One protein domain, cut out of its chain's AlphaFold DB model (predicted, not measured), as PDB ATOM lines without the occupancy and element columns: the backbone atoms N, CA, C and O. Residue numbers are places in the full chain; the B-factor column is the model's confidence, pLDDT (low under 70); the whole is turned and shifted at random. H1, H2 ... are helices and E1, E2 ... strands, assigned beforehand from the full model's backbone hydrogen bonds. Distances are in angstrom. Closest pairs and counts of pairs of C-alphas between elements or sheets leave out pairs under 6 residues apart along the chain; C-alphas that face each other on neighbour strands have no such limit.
ATOM      1  N   LYS A 423     -22.678 -61.342  43.277       93.81
ATOM      2  CA  LYS A 423     -21.635 -60.915  44.218       93.81
ATOM      3  C   LYS A 423     -20.885 -59.685  43.707       93.81
ATOM      4  O   LYS A 423     -20.683 -59.538  42.508       93.81
ATOM      5  N   ILE A 424     -20.432 -58.839  44.628       94.88
ATOM      6  CA  ILE A 424     -19.458 -57.774  44.364       94.88
ATOM      7  C   ILE A 424     -18.129 -58.216  44.957       94.88
ATOM      8  O   ILE A 424     -18.049 -58.525  46.150       94.88
ATOM      9  N   CYS A 425     -17.102 -58.260  44.120       95.06
ATOM     10  CA  CYS A 425     -15.769 -58.693  44.484       95.06
ATOM     11  C   CYS A 425     -14.756 -57.553  44.384       95.06
ATOM     12  O   CYS A 425     -14.849 -56.694  43.510       95.06
ATOM     13  N   PHE A 426     -13.756 -57.581  45.257       94.50
ATOM     14  CA  PHE A 426     -12.641 -56.638  45.269       94.50
ATOM     15  C   PHE A 426     -11.380 -57.328  45.793       94.50
ATOM     16  O   PHE A 426     -11.442 -58.386  46.427       94.50
ATOM     17  N   LYS A 427     -10.219 -56.736  45.516       91.06
ATOM     18  CA  LYS A 427      -8.950 -57.197  46.078       91.06
ATOM     19  C   LYS A 427      -8.746 -56.539  47.440       91.06
ATOM     20  O   LYS A 427      -8.640 -55.318  47.524       91.06
ATOM     21  N   ASN A 428      -8.690 -57.332  48.506       84.44
ATOM     22  CA  ASN A 428      -8.405 -56.798  49.831       84.44
ATOM     23  C   ASN A 428      -6.900 -56.524  49.962       84.44
ATOM     24  O   ASN A 428      -6.109 -57.456  50.035       84.44
ATOM     25  N   LEU A 429      -6.512 -55.250  50.047       81.25
ATOM     26  CA  LEU A 429      -5.110 -54.818  50.167       81.25
ATOM     27  C   LEU A 429      -4.420 -55.258  51.472       81.25
ATOM     28  O   LEU A 429      -3.216 -55.095  51.618       81.25
ATOM     29  N   ALA A 430      -5.162 -55.712  52.485       79.75
ATOM     30  CA  ALA A 430      -4.573 -56.233  53.721       79.75
ATOM     31  C   ALA A 430      -4.206 -57.720  53.618       79.75
ATOM     32  O   ALA A 430      -3.214 -58.141  54.200       79.75
ATOM     33  N   SER A 431      -5.007 -58.514  52.900       83.25
ATOM     34  CA  SER A 431      -4.802 -59.961  52.757       83.25
ATOM     35  C   SER A 431      -4.308 -60.381  51.373       83.25
ATOM     36  O   SER A 431      -4.047 -61.558  51.171       83.25
ATOM     37  N   GLU A 432      -4.264 -59.467  50.400       83.56
ATOM     38  CA  GLU A 432      -3.998 -59.693  48.966       83.56
ATOM     39  C   GLU A 432      -4.970 -60.656  48.248       83.56
ATOM     40  O   GLU A 432      -4.887 -60.851  47.035       83.56
ATOM     41  N   LEU A 433      -5.942 -61.219  48.969       89.62
ATOM     42  CA  LEU A 433      -6.961 -62.129  48.450       89.62
ATOM     43  C   LEU A 433      -8.166 -61.390  47.849       89.62
ATOM     44  O   LEU A 433      -8.563 -60.309  48.294       89.62
ATOM     45  N   LYS A 434      -8.788 -62.030  46.853       93.06
ATOM     46  CA  LYS A 434     -10.090 -61.629  46.311       93.06
ATOM     47  C   LYS A 434     -11.178 -61.956  47.333       93.06
ATOM     48  O   LYS A 434     -11.398 -63.121  47.654       93.06
ATOM     49  N   GLU A 435     -11.885 -60.936  47.801       94.56
ATOM     50  CA  GLU A 435     -13.063 -61.083  48.652       94.56
ATOM     51  C   GLU A 435     -14.325 -60.747  47.866       94.56
ATOM     52  O   GLU A 435     -14.313 -59.837  47.041       94.56
ATOM     53  N   CYS A 436     -15.416 -61.466  48.137       94.50
ATOM     54  CA  CYS A 436     -16.698 -61.281  47.467       94.50
ATOM     55  C   CYS A 436     -17.841 -61.257  48.481       94.50
ATOM     56  O   CYS A 436     -17.920 -62.130  49.346       94.50
ATOM     57  N   TYR A 437     -18.764 -60.314  48.322       94.62
ATOM     58  CA  TYR A 437     -19.987 -60.232  49.116       94.62
ATOM     59  C   TYR A 437     -21.208 -60.385  48.219       94.62
ATOM     60  O   TYR A 437     -21.286 -59.746  47.173       94.62
ATOM     61  N   SER A 438     -22.162 -61.224  48.626       93.44
ATOM     62  CA  SER A 438     -23.449 -61.314  47.937       93.44
ATOM     63  C   SER A 438     -24.189 -59.985  48.019       93.44
ATOM     64  O   SER A 438     -24.177 -59.349  49.074       93.44
ATOM     65  N   TYR A 439     -24.846 -59.592  46.930       93.44
ATOM     66  CA  TYR A 439     -25.600 -58.343  46.879       93.44
ATOM     67  C   TYR A 439     -26.930 -58.496  46.137       93.44
ATOM     68  O   TYR A 439     -27.159 -59.463  45.409       93.44
ATOM     69  N   VAL A 440     -27.812 -57.527  46.347       92.69
ATOM     70  CA  VAL A 440     -29.078 -57.323  45.654       92.69
ATOM     71  C   VAL A 440     -29.027 -55.930  45.029       92.69
ATOM     72  O   VAL A 440     -28.815 -54.969  45.770       92.69
ATOM     73  N   PRO A 441     -29.219 -55.801  43.704       90.00
ATOM     74  CA  PRO A 441     -29.200 -54.510  43.026       90.00
ATOM     75  C   PRO A 441     -30.165 -53.487  43.646       90.00
ATOM     76  O   PRO A 441     -31.294 -53.823  44.025       90.00
ATOM     77  N   GLY A 442     -29.735 -52.226  43.714       87.19
ATOM     78  CA  GLY A 442     -30.529 -51.126  44.265       87.19
ATOM     79  C   GLY A 442     -30.322 -50.882  45.765       87.19
ATOM     80  O   GLY A 442     -29.499 -51.527  46.413       87.19
ATOM     81  N   ALA A 443     -31.079 -49.928  46.316       84.00
ATOM     82  CA  ALA A 443     -30.975 -49.525  47.720       84.00
ATOM     83  C   ALA A 443     -32.091 -50.100  48.597       84.00
ATOM     84  O   ALA A 443     -33.274 -50.034  48.253       84.00
ATOM     85  N   SER A 444     -31.725 -50.562  49.798       83.50
ATOM     86  CA  SER A 444     -32.695 -50.919  50.838       83.50
ATOM     87  C   SER A 444     -32.125 -50.730  52.241       83.50
ATOM     88  O   SER A 444     -31.293 -51.507  52.705       83.50
ATOM     89  N   LYS A 445     -32.675 -49.758  52.982       73.19
ATOM     90  CA  LYS A 445     -32.245 -49.424  54.356       73.19
ATOM     91  C   LYS A 445     -32.292 -50.603  55.335       73.19
ATOM     92  O   LYS A 445     -31.586 -50.598  56.334       73.19
ATOM     93  N   ASN A 446     -33.133 -51.598  55.053       76.25
ATOM     94  CA  ASN A 446     -33.433 -52.695  55.968       76.25
ATOM     95  C   ASN A 446     -32.776 -54.019  55.547       76.25
ATOM     96  O   ASN A 446     -33.172 -55.077  56.042       76.25
ATOM     97  N   SER A 447     -31.821 -54.007  54.606       86.75
ATOM     98  CA  SER A 447     -31.170 -55.240  54.161       86.75
ATOM     99  C   SER A 447     -29.657 -55.120  54.012       86.75
ATOM    100  O   SER A 447     -29.201 -54.354  53.169       86.75
ATOM    101  N   PRO A 448     -28.868 -55.970  54.697       90.69
ATOM    102  CA  PRO A 448     -27.416 -56.001  54.526       90.69
ATOM    103  C   PRO A 448     -26.970 -56.508  53.147       90.69
ATOM    104  O   PRO A 448     -25.789 -56.420  52.830       90.69
ATOM    105  N   LEU A 449     -27.891 -57.064  52.351       92.69
ATOM    106  CA  LEU A 449     -27.627 -57.513  50.986       92.69
ATOM    107  C   LEU A 449     -27.773 -56.380  49.966       92.69
ATOM    108  O   LEU A 449     -27.383 -56.567  48.825       92.69
ATOM    109  N   SER A 450     -28.360 -55.242  50.329       92.50
ATOM    110  CA  SER A 450     -28.545 -54.138  49.384       92.50
ATOM    111  C   SER A 450     -27.210 -53.601  48.871       92.50
ATOM    112  O   SER A 450     -26.209 -53.570  49.589       92.50
ATOM    113  N   GLU A 451     -27.185 -53.212  47.602       92.00
ATOM    114  CA  GLU A 451     -25.976 -52.796  46.897       92.00
ATOM    115  C   GLU A 451     -25.285 -51.608  47.572       92.00
ATOM    116  O   GLU A 451     -24.065 -51.616  47.732       92.00
ATOM    117  N   ASP A 452     -26.055 -50.626  48.045       91.50
ATOM    118  CA  ASP A 452     -25.541 -49.464  48.770       91.50
ATOM    119  C   ASP A 452     -24.824 -49.862  50.064       91.50
ATOM    120  O   ASP A 452     -23.737 -49.354  50.354       91.50
ATOM    121  N   ILE A 453     -25.376 -50.817  50.815       93.50
ATOM    122  CA  ILE A 453     -24.769 -51.310  52.054       93.50
ATOM    123  C   ILE A 453     -23.552 -52.197  51.761       93.50
ATOM    124  O   ILE A 453     -22.527 -52.078  52.439       93.50
ATOM    125  N   VAL A 454     -23.623 -53.055  50.741       94.81
ATOM    126  CA  VAL A 454     -22.507 -53.929  50.353       94.81
ATOM    127  C   VAL A 454     -21.314 -53.106  49.869       94.81
ATOM    128  O   VAL A 454     -20.197 -53.338  50.335       94.81
ATOM    129  N   ILE A 455     -21.528 -52.107  49.009       94.75
ATOM    130  CA  ILE A 455     -20.456 -51.213  48.545       94.75
ATOM    131  C   ILE A 455     -19.892 -50.412  49.715       94.75
ATOM    132  O   ILE A 455     -18.676 -50.359  49.871       94.75
ATOM    133  N   SER A 456     -20.741 -49.869  50.593       93.81
ATOM    134  CA  SER A 456     -20.289 -49.158  51.799       93.81
ATOM    135  C   SER A 456     -19.359 -50.026  52.660       93.81
ATOM    136  O   SER A 456     -18.307 -49.572  53.112       93.81
ATOM    137  N   LYS A 457     -19.713 -51.305  52.842       93.31
ATOM    138  CA  LYS A 457     -18.902 -52.282  53.577       93.31
ATOM    139  C   LYS A 457     -17.571 -52.570  52.882       93.31
ATOM    140  O   LYS A 457     -16.548 -52.667  53.560       93.31
ATOM    141  N   ILE A 458     -17.578 -52.716  51.556       94.06
ATOM    142  CA  ILE A 458     -16.362 -52.945  50.770       94.06
ATOM    143  C   ILE A 458     -15.439 -51.730  50.857       94.06
ATOM    144  O   ILE A 458     -14.276 -51.897  51.215       94.06
ATOM    145  N   LEU A 459     -15.953 -50.522  50.614       92.50
ATOM    146  CA  LEU A 459     -15.174 -49.284  50.657       92.50
ATOM    147  C   LEU A 459     -14.556 -49.054  52.035       92.50
ATOM    148  O   LEU A 459     -13.372 -48.749  52.120       92.50
ATOM    149  N   LYS A 460     -15.300 -49.294  53.125       91.25
ATOM    150  CA  LYS A 460     -14.762 -49.153  54.489       91.25
ATOM    151  C   LYS A 460     -13.518 -50.022  54.689       91.25
ATOM    152  O   LYS A 460     -12.559 -49.616  55.343       91.25
ATOM    153  N   LYS A 461     -13.532 -51.227  54.114       89.75
ATOM    154  CA  LYS A 461     -12.436 -52.193  54.215       89.75
ATOM    155  C   LYS A 461     -11.293 -51.900  53.239       89.75
ATOM    156  O   LYS A 461     -10.135 -52.016  53.629       89.75
ATOM    157  N   ALA A 462     -11.608 -51.522  52.004       88.50
ATOM    158  CA  ALA A 462     -10.635 -51.235  50.954       88.50
ATOM    159  C   ALA A 462      -9.883 -49.916  51.204       88.50
ATOM    160  O   ALA A 462      -8.656 -49.900  51.163       88.50
ATOM    161  N   GLU A 463     -10.605 -48.853  51.567       87.38
ATOM    162  CA  GLU A 463     -10.059 -47.515  51.849       87.38
ATOM    163  C   GLU A 463      -9.537 -47.371  53.292       87.38
ATOM    164  O   GLU A 463      -8.953 -46.348  53.650       87.38
ATOM    165  N   ARG A 464      -9.738 -48.394  54.140       84.38
ATOM    166  CA  ARG A 464      -9.296 -48.453  55.549       84.38
ATOM    167  C   ARG A 464      -9.747 -47.246  56.381       84.38
ATOM    168  O   ARG A 464      -9.002 -46.733  57.218       84.38
ATOM    169  N   THR A 465     -10.976 -46.788  56.167       83.56
ATOM    170  CA  THR A 465     -11.503 -45.607  56.854       83.56
ATOM    171  C   THR A 465     -11.949 -45.964  58.275       83.56
ATOM    172  O   THR A 465     -12.650 -46.961  58.467       83.56
ATOM    173  N   PRO A 466     -11.616 -45.149  59.295       80.88
ATOM    174  CA  PRO A 466     -12.101 -45.378  60.658       80.88
ATOM    175  C   PRO A 466     -13.593 -45.038  60.807       80.88
ATOM    176  O   PRO A 466     -14.246 -45.516  61.733       80.88
ATOM    177  N   PHE A 467     -14.139 -44.233  59.892       85.50
ATOM    178  CA  PHE A 467     -15.539 -43.822  59.875       85.50
ATOM    179  C   PHE A 467     -16.400 -44.778  59.047       85.50
ATOM    180  O   PHE A 467     -15.923 -45.413  58.102       85.50
ATOM    181  N   ASP A 468     -17.683 -44.851  59.399       85.69
ATOM    182  CA  ASP A 468     -18.676 -45.547  58.589       85.69
ATOM    183  C   ASP A 468     -18.924 -44.799  57.277       85.69
ATOM    184  O   ASP A 468     -19.101 -43.580  57.253       85.69
ATOM    185  N   ILE A 469     -18.955 -45.554  56.180       89.38
ATOM    186  CA  ILE A 469     -19.279 -45.048  54.847       89.38
ATOM    187  C   ILE A 469     -20.762 -45.312  54.592       89.38
ATOM    188  O   ILE A 469     -21.276 -46.377  54.924       89.38
ATOM    189  N   SER A 470     -21.451 -44.342  53.993       89.62
ATOM    190  CA  SER A 470     -22.817 -44.507  53.503       89.62
ATOM    191  C   SER A 470     -22.871 -44.121  52.032       89.62
ATOM    192  O   SER A 470     -22.585 -42.978  51.671       89.62
ATOM    193  N   CYS A 471     -23.222 -45.091  51.193       90.81
ATOM    194  CA  CYS A 471     -23.437 -44.897  49.768       90.81
ATOM    195  C   CYS A 471     -24.891 -44.532  49.463       90.81
ATOM    196  O   CYS A 471     -25.818 -45.033  50.099       90.81
ATOM    197  N   LYS A 472     -25.097 -43.665  48.471       90.12
ATOM    198  CA  LYS A 472     -26.425 -43.308  47.955       90.12
ATOM    199  C   LYS A 472     -26.510 -43.601  46.467       90.12
ATOM    200  O   LYS A 472     -25.587 -43.277  45.728       90.12
ATOM    201  N   LEU A 473     -27.635 -44.157  46.029       88.25
ATOM    202  CA  LEU A 473     -27.958 -44.253  44.608       88.25
ATOM    203  C   LEU A 473     -28.366 -42.870  44.080       88.25
ATOM    204  O   LEU A 473     -29.189 -42.189  44.697       88.25
ATOM    205  N   VAL A 474     -27.781 -42.452  42.956       88.31
ATOM    206  CA  VAL A 474     -28.005 -41.132  42.351       88.31
ATOM    207  C   VAL A 474     -28.183 -41.269  40.840       88.31
ATOM    208  O   VAL A 474     -27.413 -41.947  40.169       88.31
ATOM    209  N   ASN A 475     -29.185 -40.580  40.297       87.62
ATOM    210  CA  ASN A 475     -29.383 -40.474  38.853       87.62
ATOM    211  C   ASN A 475     -28.250 -39.641  38.222       87.62
ATOM    212  O   ASN A 475     -28.001 -38.514  38.665       87.62
ATOM    213  N   SER A 476     -27.617 -40.164  37.174       88.94
ATOM    214  CA  SER A 476     -26.567 -39.493  36.396       88.94
ATOM    215  C   SER A 476     -26.984 -38.104  35.906       88.94
ATOM    216  O   SER A 476     -26.180 -37.179  35.947       88.94
ATOM    217  N   ASN A 477     -28.262 -37.907  35.569       87.25
ATOM    218  CA  ASN A 477     -28.804 -36.620  35.120       87.25
ATOM    219  C   ASN A 477     -28.812 -35.530  36.208       87.25
ATOM    220  O   ASN A 477     -28.930 -34.344  35.902       87.25
ATOM    221  N   ILE A 478     -28.742 -35.912  37.486       88.88
ATOM    222  CA  ILE A 478     -28.796 -34.988  38.632       88.88
ATOM    223  C   ILE A 478     -27.427 -34.882  39.317       88.88
ATOM    224  O   ILE A 478     -27.125 -33.863  39.950       88.88
ATOM    225  N   TYR A 479     -26.598 -35.921  39.194       90.06
ATOM    226  CA  TYR A 479     -25.273 -35.966  39.787       90.06
ATOM    227  C   TYR A 479     -24.386 -34.836  39.250       90.06
ATOM    228  O   TYR A 479     -24.218 -34.657  38.047       90.06
ATOM    229  N   ASN A 480     -23.809 -34.049  40.160       89.06
ATOM    230  CA  ASN A 480     -22.856 -33.003  39.807       89.06
ATOM    231  C   ASN A 480     -21.797 -32.873  40.914       89.06
ATOM    232  O   ASN A 480     -22.113 -32.301  41.964       89.06
ATOM    233  N   PRO A 481     -20.550 -33.327  40.689       86.25
ATOM    234  CA  PRO A 481     -19.513 -33.361  41.723       86.25
ATOM    235  C   PRO A 481     -19.125 -31.967  42.248       86.25
ATOM    236  O   PRO A 481     -18.582 -31.849  43.344       86.25
ATOM    237  N   ASN A 482     -19.454 -30.891  41.519       86.44
ATOM    238  CA  ASN A 482     -19.175 -29.517  41.941       86.44
ATOM    239  C   ASN A 482     -20.183 -28.978  42.970       86.44
ATOM    240  O   ASN A 482     -19.927 -27.951  43.601       86.44
ATOM    241  N   ARG A 483     -21.339 -29.629  43.158       86.38
ATOM    242  CA  ARG A 483     -22.316 -29.213  44.176       86.38
ATOM    243  C   ARG A 483     -21.914 -29.769  45.540       86.38
ATOM    244  O   ARG A 483     -21.583 -30.943  45.663       86.38
ATOM    245  N   LEU A 484     -22.053 -28.948  46.586       81.62
ATOM    246  CA  LEU A 484     -21.738 -29.309  47.980       81.62
ATOM    247  C   LEU A 484     -22.324 -30.666  48.410       81.62
ATOM    248  O   LEU A 484     -21.647 -31.423  49.092       81.62
ATOM    249  N   GLY A 485     -23.542 -30.998  47.970       82.94
ATOM    250  CA  GLY A 485     -24.205 -32.264  48.308       82.94
ATOM    251  C   GLY A 485     -23.591 -33.532  47.694       82.94
ATOM    252  O   GLY A 485     -23.910 -34.622  48.159       82.94
ATOM    253  N   TYR A 486     -22.727 -33.402  46.679       87.81
ATOM    254  CA  TYR A 486     -22.058 -34.520  45.992       87.81
ATOM    255  C   TYR A 486     -20.531 -34.496  46.142       87.81
ATOM    256  O   TYR A 486     -19.858 -35.419  45.689       87.81
ATOM    257  N   LYS A 487     -19.980 -33.448  46.769       84.38
ATOM    258  CA  LYS A 487     -18.533 -33.259  46.928       84.38
ATOM    259  C   LYS A 487     -17.914 -34.219  47.947       84.38
ATOM    260  O   LYS A 487     -16.723 -34.486  47.872       84.38
ATOM    261  N   THR A 488     -18.709 -34.725  48.887       84.94
ATOM    262  CA  THR A 488     -18.274 -35.686  49.905       84.94
ATOM    263  C   THR A 488     -19.192 -36.906  49.947       84.94
ATOM    264  O   THR A 488     -20.339 -36.860  49.479       84.94
ATOM    265  N   GLY A 489     -18.689 -38.009  50.502       89.25
ATOM    266  CA  GLY A 489     -19.416 -39.270  50.641       89.25
ATOM    267  C   GLY A 489     -19.316 -40.207  49.434       89.25
ATOM    268  O   GLY A 489     -18.520 -40.000  48.517       89.25
ATOM    269  N   CYS A 490     -20.127 -41.269  49.470       92.56
ATOM    270  CA  CYS A 490     -20.188 -42.305  48.442       92.56
ATOM    271  C   CYS A 490     -21.467 -42.176  47.594       92.56
ATOM    272  O   CYS A 490     -22.577 -42.126  48.133       92.56
ATOM    273  N   HIS A 491     -21.322 -42.170  46.269       93.94
ATOM    274  CA  HIS A 491     -22.421 -42.036  45.309       93.94
ATOM    275  C   HIS A 491     -22.323 -43.135  44.251       93.94
ATOM    276  O   HIS A 491     -21.303 -43.263  43.582       93.94
ATOM    277  N   ILE A 492     -23.388 -43.918  44.100       92.88
ATOM    278  CA  ILE A 492     -23.546 -44.934  43.056       92.88
ATOM    279  C   ILE A 492     -24.372 -44.279  41.953       92.88
ATOM    280  O   ILE A 492     -25.591 -44.134  42.075       92.88
ATOM    281  N   VAL A 493     -23.683 -43.807  40.924       91.44
ATOM    282  CA  VAL A 493     -24.245 -43.019  39.832       91.44
ATOM    283  C   VAL A 493     -24.632 -43.949  38.695       91.44
ATOM    284  O   VAL A 493     -23.839 -44.783  38.264       91.44
ATOM    285  N   TYR A 494     -25.866 -43.821  38.220       87.94
ATOM    286  CA  TYR A 494     -26.393 -44.649  37.141       87.94
ATOM    287  C   TYR A 494     -27.459 -43.903  36.345       87.94
ATOM    288  O   TYR A 494     -28.044 -42.938  36.842       87.94
ATOM    289  N   ASP A 495     -27.724 -44.357  35.124       84.00
ATOM    290  CA  ASP A 495     -28.789 -43.820  34.278       84.00
ATOM    291  C   ASP A 495     -30.048 -44.698  34.378       84.00
ATOM    292  O   ASP A 495     -30.066 -45.798  33.825       84.00
ATOM    293  N   PRO A 496     -31.135 -44.241  35.033       76.69
ATOM    294  CA  PRO A 496     -32.357 -45.031  35.157       76.69
ATOM    295  C   PRO A 496     -33.007 -45.394  33.818       76.69
ATOM    296  O   PRO A 496     -33.758 -46.362  33.767       76.69
ATOM    297  N   SER A 497     -32.754 -44.625  32.753       74.62
ATOM    298  CA  SER A 497     -33.347 -44.882  31.435       74.62
ATOM    299  C   SER A 497     -32.691 -46.049  30.696       74.62
ATOM    300  O   SER A 497     -33.330 -46.665  29.847       74.62
ATOM    301  N   ASN A 498     -31.455 -46.391  31.065       77.44
ATOM    302  CA  ASN A 498     -30.671 -47.469  30.465       77.44
ATOM    303  C   ASN A 498     -30.310 -48.559  31.491       77.44
ATOM    304  O   ASN A 498     -29.285 -49.230  31.370       77.44
ATOM    305  N   CYS A 499     -31.125 -48.695  32.541       75.56
ATOM    306  CA  CYS A 499     -30.863 -49.603  33.646       75.56
ATOM    307  C   CYS A 499     -32.036 -50.538  33.922       75.56
ATOM    308  O   CYS A 499     -33.174 -50.118  34.131       75.56
ATOM    309  N   THR A 500     -31.706 -51.816  34.042       78.81
ATOM    310  CA  THR A 500     -32.530 -52.844  34.673       78.81
ATOM    311  C   THR A 500     -31.856 -53.336  35.956       78.81
ATOM    312  O   THR A 500     -30.800 -52.846  36.361       78.81
ATOM    313  N   SER A 501     -32.466 -54.298  36.647       76.38
ATOM    314  CA  SER A 501     -31.917 -54.835  37.895       76.38
ATOM    315  C   SER A 501     -30.535 -55.473  37.706       76.38
ATOM    316  O   SER A 501     -29.665 -55.304  38.553       76.38
ATOM    317  N   ILE A 502     -30.328 -56.196  36.608       76.25
ATOM    318  CA  ILE A 502     -29.111 -56.964  36.317       76.25
ATOM    319  C   ILE A 502     -28.225 -56.224  35.307       76.25
ATOM    320  O   ILE A 502     -27.001 -56.281  35.418       76.25
ATOM    321  N   HIS A 503     -28.816 -55.499  34.355       80.69
ATOM    322  CA  HIS A 503     -28.086 -54.744  33.337       80.69
ATOM    323  C   HIS A 503     -28.193 -53.252  33.628       80.69
ATOM    324  O   HIS A 503     -29.069 -52.554  33.130       80.69
ATOM    325  N   CYS A 504     -27.285 -52.760  34.465       82.00
ATOM    326  CA  CYS A 504     -27.202 -51.344  34.778       82.00
ATOM    327  C   CYS A 504     -25.735 -50.932  34.883       82.00
ATOM    328  O   CYS A 504     -25.074 -51.319  35.851       82.00
ATOM    329  N   PRO A 505     -25.200 -50.193  33.897       84.50
ATOM    330  CA  PRO A 505     -23.887 -49.574  34.009       84.50
ATOM    331  C   PRO A 505     -23.894 -48.562  35.159       84.50
ATOM    332  O   PRO A 505     -24.756 -47.683  35.212       84.50
ATOM    333  N   LYS A 506     -22.950 -48.701  36.096       88.62
ATOM    334  CA  LYS A 506     -22.851 -47.843  37.283       88.62
ATOM    335  C   LYS A 506     -21.428 -47.362  37.475       88.62
ATOM    336  O   LYS A 506     -20.484 -48.139  37.342       88.62
ATOM    337  N   GLU A 507     -21.306 -46.110  37.881       93.06
ATOM    338  CA  GLU A 507     -20.057 -45.501  38.311       93.06
ATOM    339  C   GLU A 507     -20.140 -45.219  39.806       93.06
ATOM    340  O   GLU A 507     -21.125 -44.671  40.302       93.06
ATOM    341  N   ILE A 508     -19.118 -45.624  40.551       94.19
ATOM    342  CA  ILE A 508     -19.090 -45.453  42.001       94.19
ATOM    343  C   ILE A 508     -18.073 -44.373  42.313       94.19
ATOM    344  O   ILE A 508     -16.897 -44.520  42.003       94.19
ATOM    345  N   TYR A 509     -18.526 -43.300  42.949       93.75
ATOM    346  CA  TYR A 509     -17.673 -42.208  43.385       93.75
ATOM    347  C   TYR A 509     -17.565 -42.197  44.902       93.75
ATOM    348  O   TYR A 509     -18.584 -42.197  45.590       93.75
ATOM    349  N   TYR A 510     -16.346 -42.124  45.424       92.81
ATOM    350  CA  TYR A 510     -16.066 -41.909  46.840       92.81
ATOM    351  C   TYR A 510     -15.168 -40.685  47.002       92.81
ATOM    352  O   TYR A 510     -14.079 -40.637  46.433       92.81
ATOM    353  N   GLU A 511     -15.639 -39.663  47.726       89.25
ATOM    354  CA  GLU A 511     -14.924 -38.382  47.877       89.25
ATOM    355  C   GLU A 511     -14.481 -37.803  46.516       89.25
ATOM    356  O   GLU A 511     -13.336 -37.396  46.327       89.25
ATOM    357  N   THR A 512     -15.393 -37.822  45.535       86.75
ATOM    358  CA  THR A 512     -15.198 -37.439  44.114       86.75
ATOM    359  C   THR A 512     -14.250 -38.315  43.286       86.75
ATOM    360  O   THR A 512     -14.134 -38.102  42.080       86.75
ATOM    361  N   LYS A 513     -13.616 -39.334  43.877       91.12
ATOM    362  CA  LYS A 513     -12.768 -40.286  43.150       91.12
ATOM    363  C   LYS A 513     -13.598 -41.434  42.599       91.12
ATOM    364  O   LYS A 513     -14.406 -42.008  43.325       91.12
ATOM    365  N   LEU A 514     -13.376 -41.773  41.333       93.69
ATOM    366  CA  LEU A 514     -13.968 -42.955  40.716       93.69
ATOM    367  C   LEU A 514     -13.358 -44.222  41.328       93.69
ATOM    368  O   LEU A 514     -12.141 -44.328  41.469       93.69
ATOM    369  N   ILE A 515     -14.219 -45.173  41.672       94.25
ATOM    370  CA  ILE A 515     -13.870 -46.496  42.176       94.25
ATOM    371  C   ILE A 515     -14.066 -47.505  41.044       94.25
ATOM    372  O   ILE A 515     -15.195 -47.818  40.671       94.25
ATOM    373  N   ASP A 516     -12.963 -48.034  40.519       91.88
ATOM    374  CA  ASP A 516     -12.926 -48.928  39.351       91.88
ATOM    375  C   ASP A 516     -12.494 -50.371  39.682       91.88
ATOM    376  O   ASP A 516     -12.573 -51.268  38.842       91.88
ATOM    377  N   TYR A 517     -12.083 -50.639  40.925       91.31
ATOM    378  CA  TYR A 517     -11.600 -51.956  41.357       91.31
ATOM    379  C   TYR A 517     -12.708 -52.954  41.735       91.31
ATOM    380  O   TYR A 517     -12.415 -54.107  42.072       91.31
ATOM    381  N   LEU A 518     -13.974 -52.530  41.722       93.19
ATOM    382  CA  LEU A 518     -15.120 -53.371  42.062       93.19
ATOM    383  C   LEU A 518     -15.555 -54.196  40.849       93.19
ATOM    384  O   LEU A 518     -15.801 -53.661  39.771       93.19
ATOM    385  N   LYS A 519     -15.688 -55.512  41.033       92.38
ATOM    386  CA  LYS A 519     -16.141 -56.441  39.992       92.38
ATOM    387  C   LYS A 519     -17.467 -57.073  40.378       92.38
ATOM    388  O   LYS A 519     -17.556 -57.752  41.399       92.38
ATOM    389  N   TYR A 520     -18.476 -56.872  39.542       91.19
ATOM    390  CA  TYR A 520     -19.773 -57.525  39.668       91.19
ATOM    391  C   TYR A 520     -19.717 -58.906  39.013       91.19
ATOM    392  O   TYR A 520     -19.319 -59.036  37.857       91.19
ATOM    393  N   GLU A 521     -20.094 -59.942  39.757       90.81
ATOM    394  CA  GLU A 521     -20.049 -61.333  39.310       90.81
ATOM    395  C   GLU A 521     -21.386 -62.038  39.543       90.81
ATOM    396  O   GLU A 521     -22.117 -61.738  40.488       90.81
ATOM    397  N   GLY A 522     -21.665 -63.029  38.694       86.31
ATOM    398  CA  GLY A 522     -22.848 -63.878  38.776       86.31
ATOM    399  C   GLY A 522     -23.924 -63.515  37.756       86.31
ATOM    400  O   GLY A 522     -24.096 -62.363  37.371       86.31
TER     401      GLY A 522
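This is residues 423 to 522 of the 656 residues of an uncharacterized protein of Halobacteriovorax sp. JY17 (UniProt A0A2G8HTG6). Two small sheets, E3 E4 E5 E6 and E2 E1 E7, stand like the two walls of an open V, and the single helix H1 lies in it, packing on one face of each. The tight link from E6 to E7 leads from one wall to the other, and two long stretches with no named element, residues 439 to 450 and 476 to 489, lie away from the middle, their C-alphas 10 to 17 A and 11 to 19 A from the mean of all C-alphas. The printed part has 100 residues, with one named helix and seven named strands in the order E1 E2 H1 E3 E4 E5 E6 E7; the class is mixed, with 43 residues, under half, in named elements. The four-strand sheet is mixed and the three-strand sheet antiparallel. The whole is compact and rounded, with a radius of gyration of the C-alphas of 13.2 A and spans of 38 by 29 by 26 A.

In the larger sheet, E3 is residues 471 to 475, 13.2 A long; E4 is 490 to 494, 13.1 A; E5 is 506 to 510, 13.1 A; and E6 is 513 to 515, 6.4 A. H1, residues 451 to 462, is 15.9 A long and begins at C-alpha 451 (-25.976, -52.796, 46.897). In the smaller sheet, E1 is 423 to 427, 13.3 A, beginning at C-alpha 423 (-21.635, -60.915, 44.218); E2 is 434 to 438, 13.5 A; and E7 is 519 to 521, 6.3 A, ending at C-alpha 521 (-20.049, -61.333, 39.310).

E3 and E4 are parallel, with N 474 and O 492 2.9 A apart, within hydrogen-bond range. E4, E5 and E6 form a meander, each strand the antiparallel neighbour of the one before, with N 491 and O 509 at 2.8 A and N 515 and O 508 at 2.8 A. H1 is on this sheet at a height of 8.9 A, over E4 and only just over E3, on which 3 of its C-alphas fall; it runs slantwise to the strands, at 47 degrees to E4 on the local plane. The closest C-alphas of H1 and E3 are those of Asp 452 and Cys 471, 5.1 A apart. H1 is also on the sheet E2 E1 E7, at a height of 9.7 A, along the strands at 14 degrees to E1 on the local plane. The closest C-alphas of H1 and E2 are those of Tyr 437 and Val 454, 6.9 A apart. E1 is the inner strand, antiparallel to E2, its hairpin partner, with N 424 and O 437 at 2.8 A, and to E7, with N 425 and O 519 at 2.8 A. E6 and E7 are apart. In H1 every O i to N i+4 pair is within hydrogen-bond range.

The two C-alphas farthest apart, those of Ser 431 and Ser 497, are 38.7 A from each other. The printed part has no cut. The links E2 to H1, E3 to E4 and E4 to E5 are long. The mean pLDDT of the printed part is 88.2, and no printed residue is under 70.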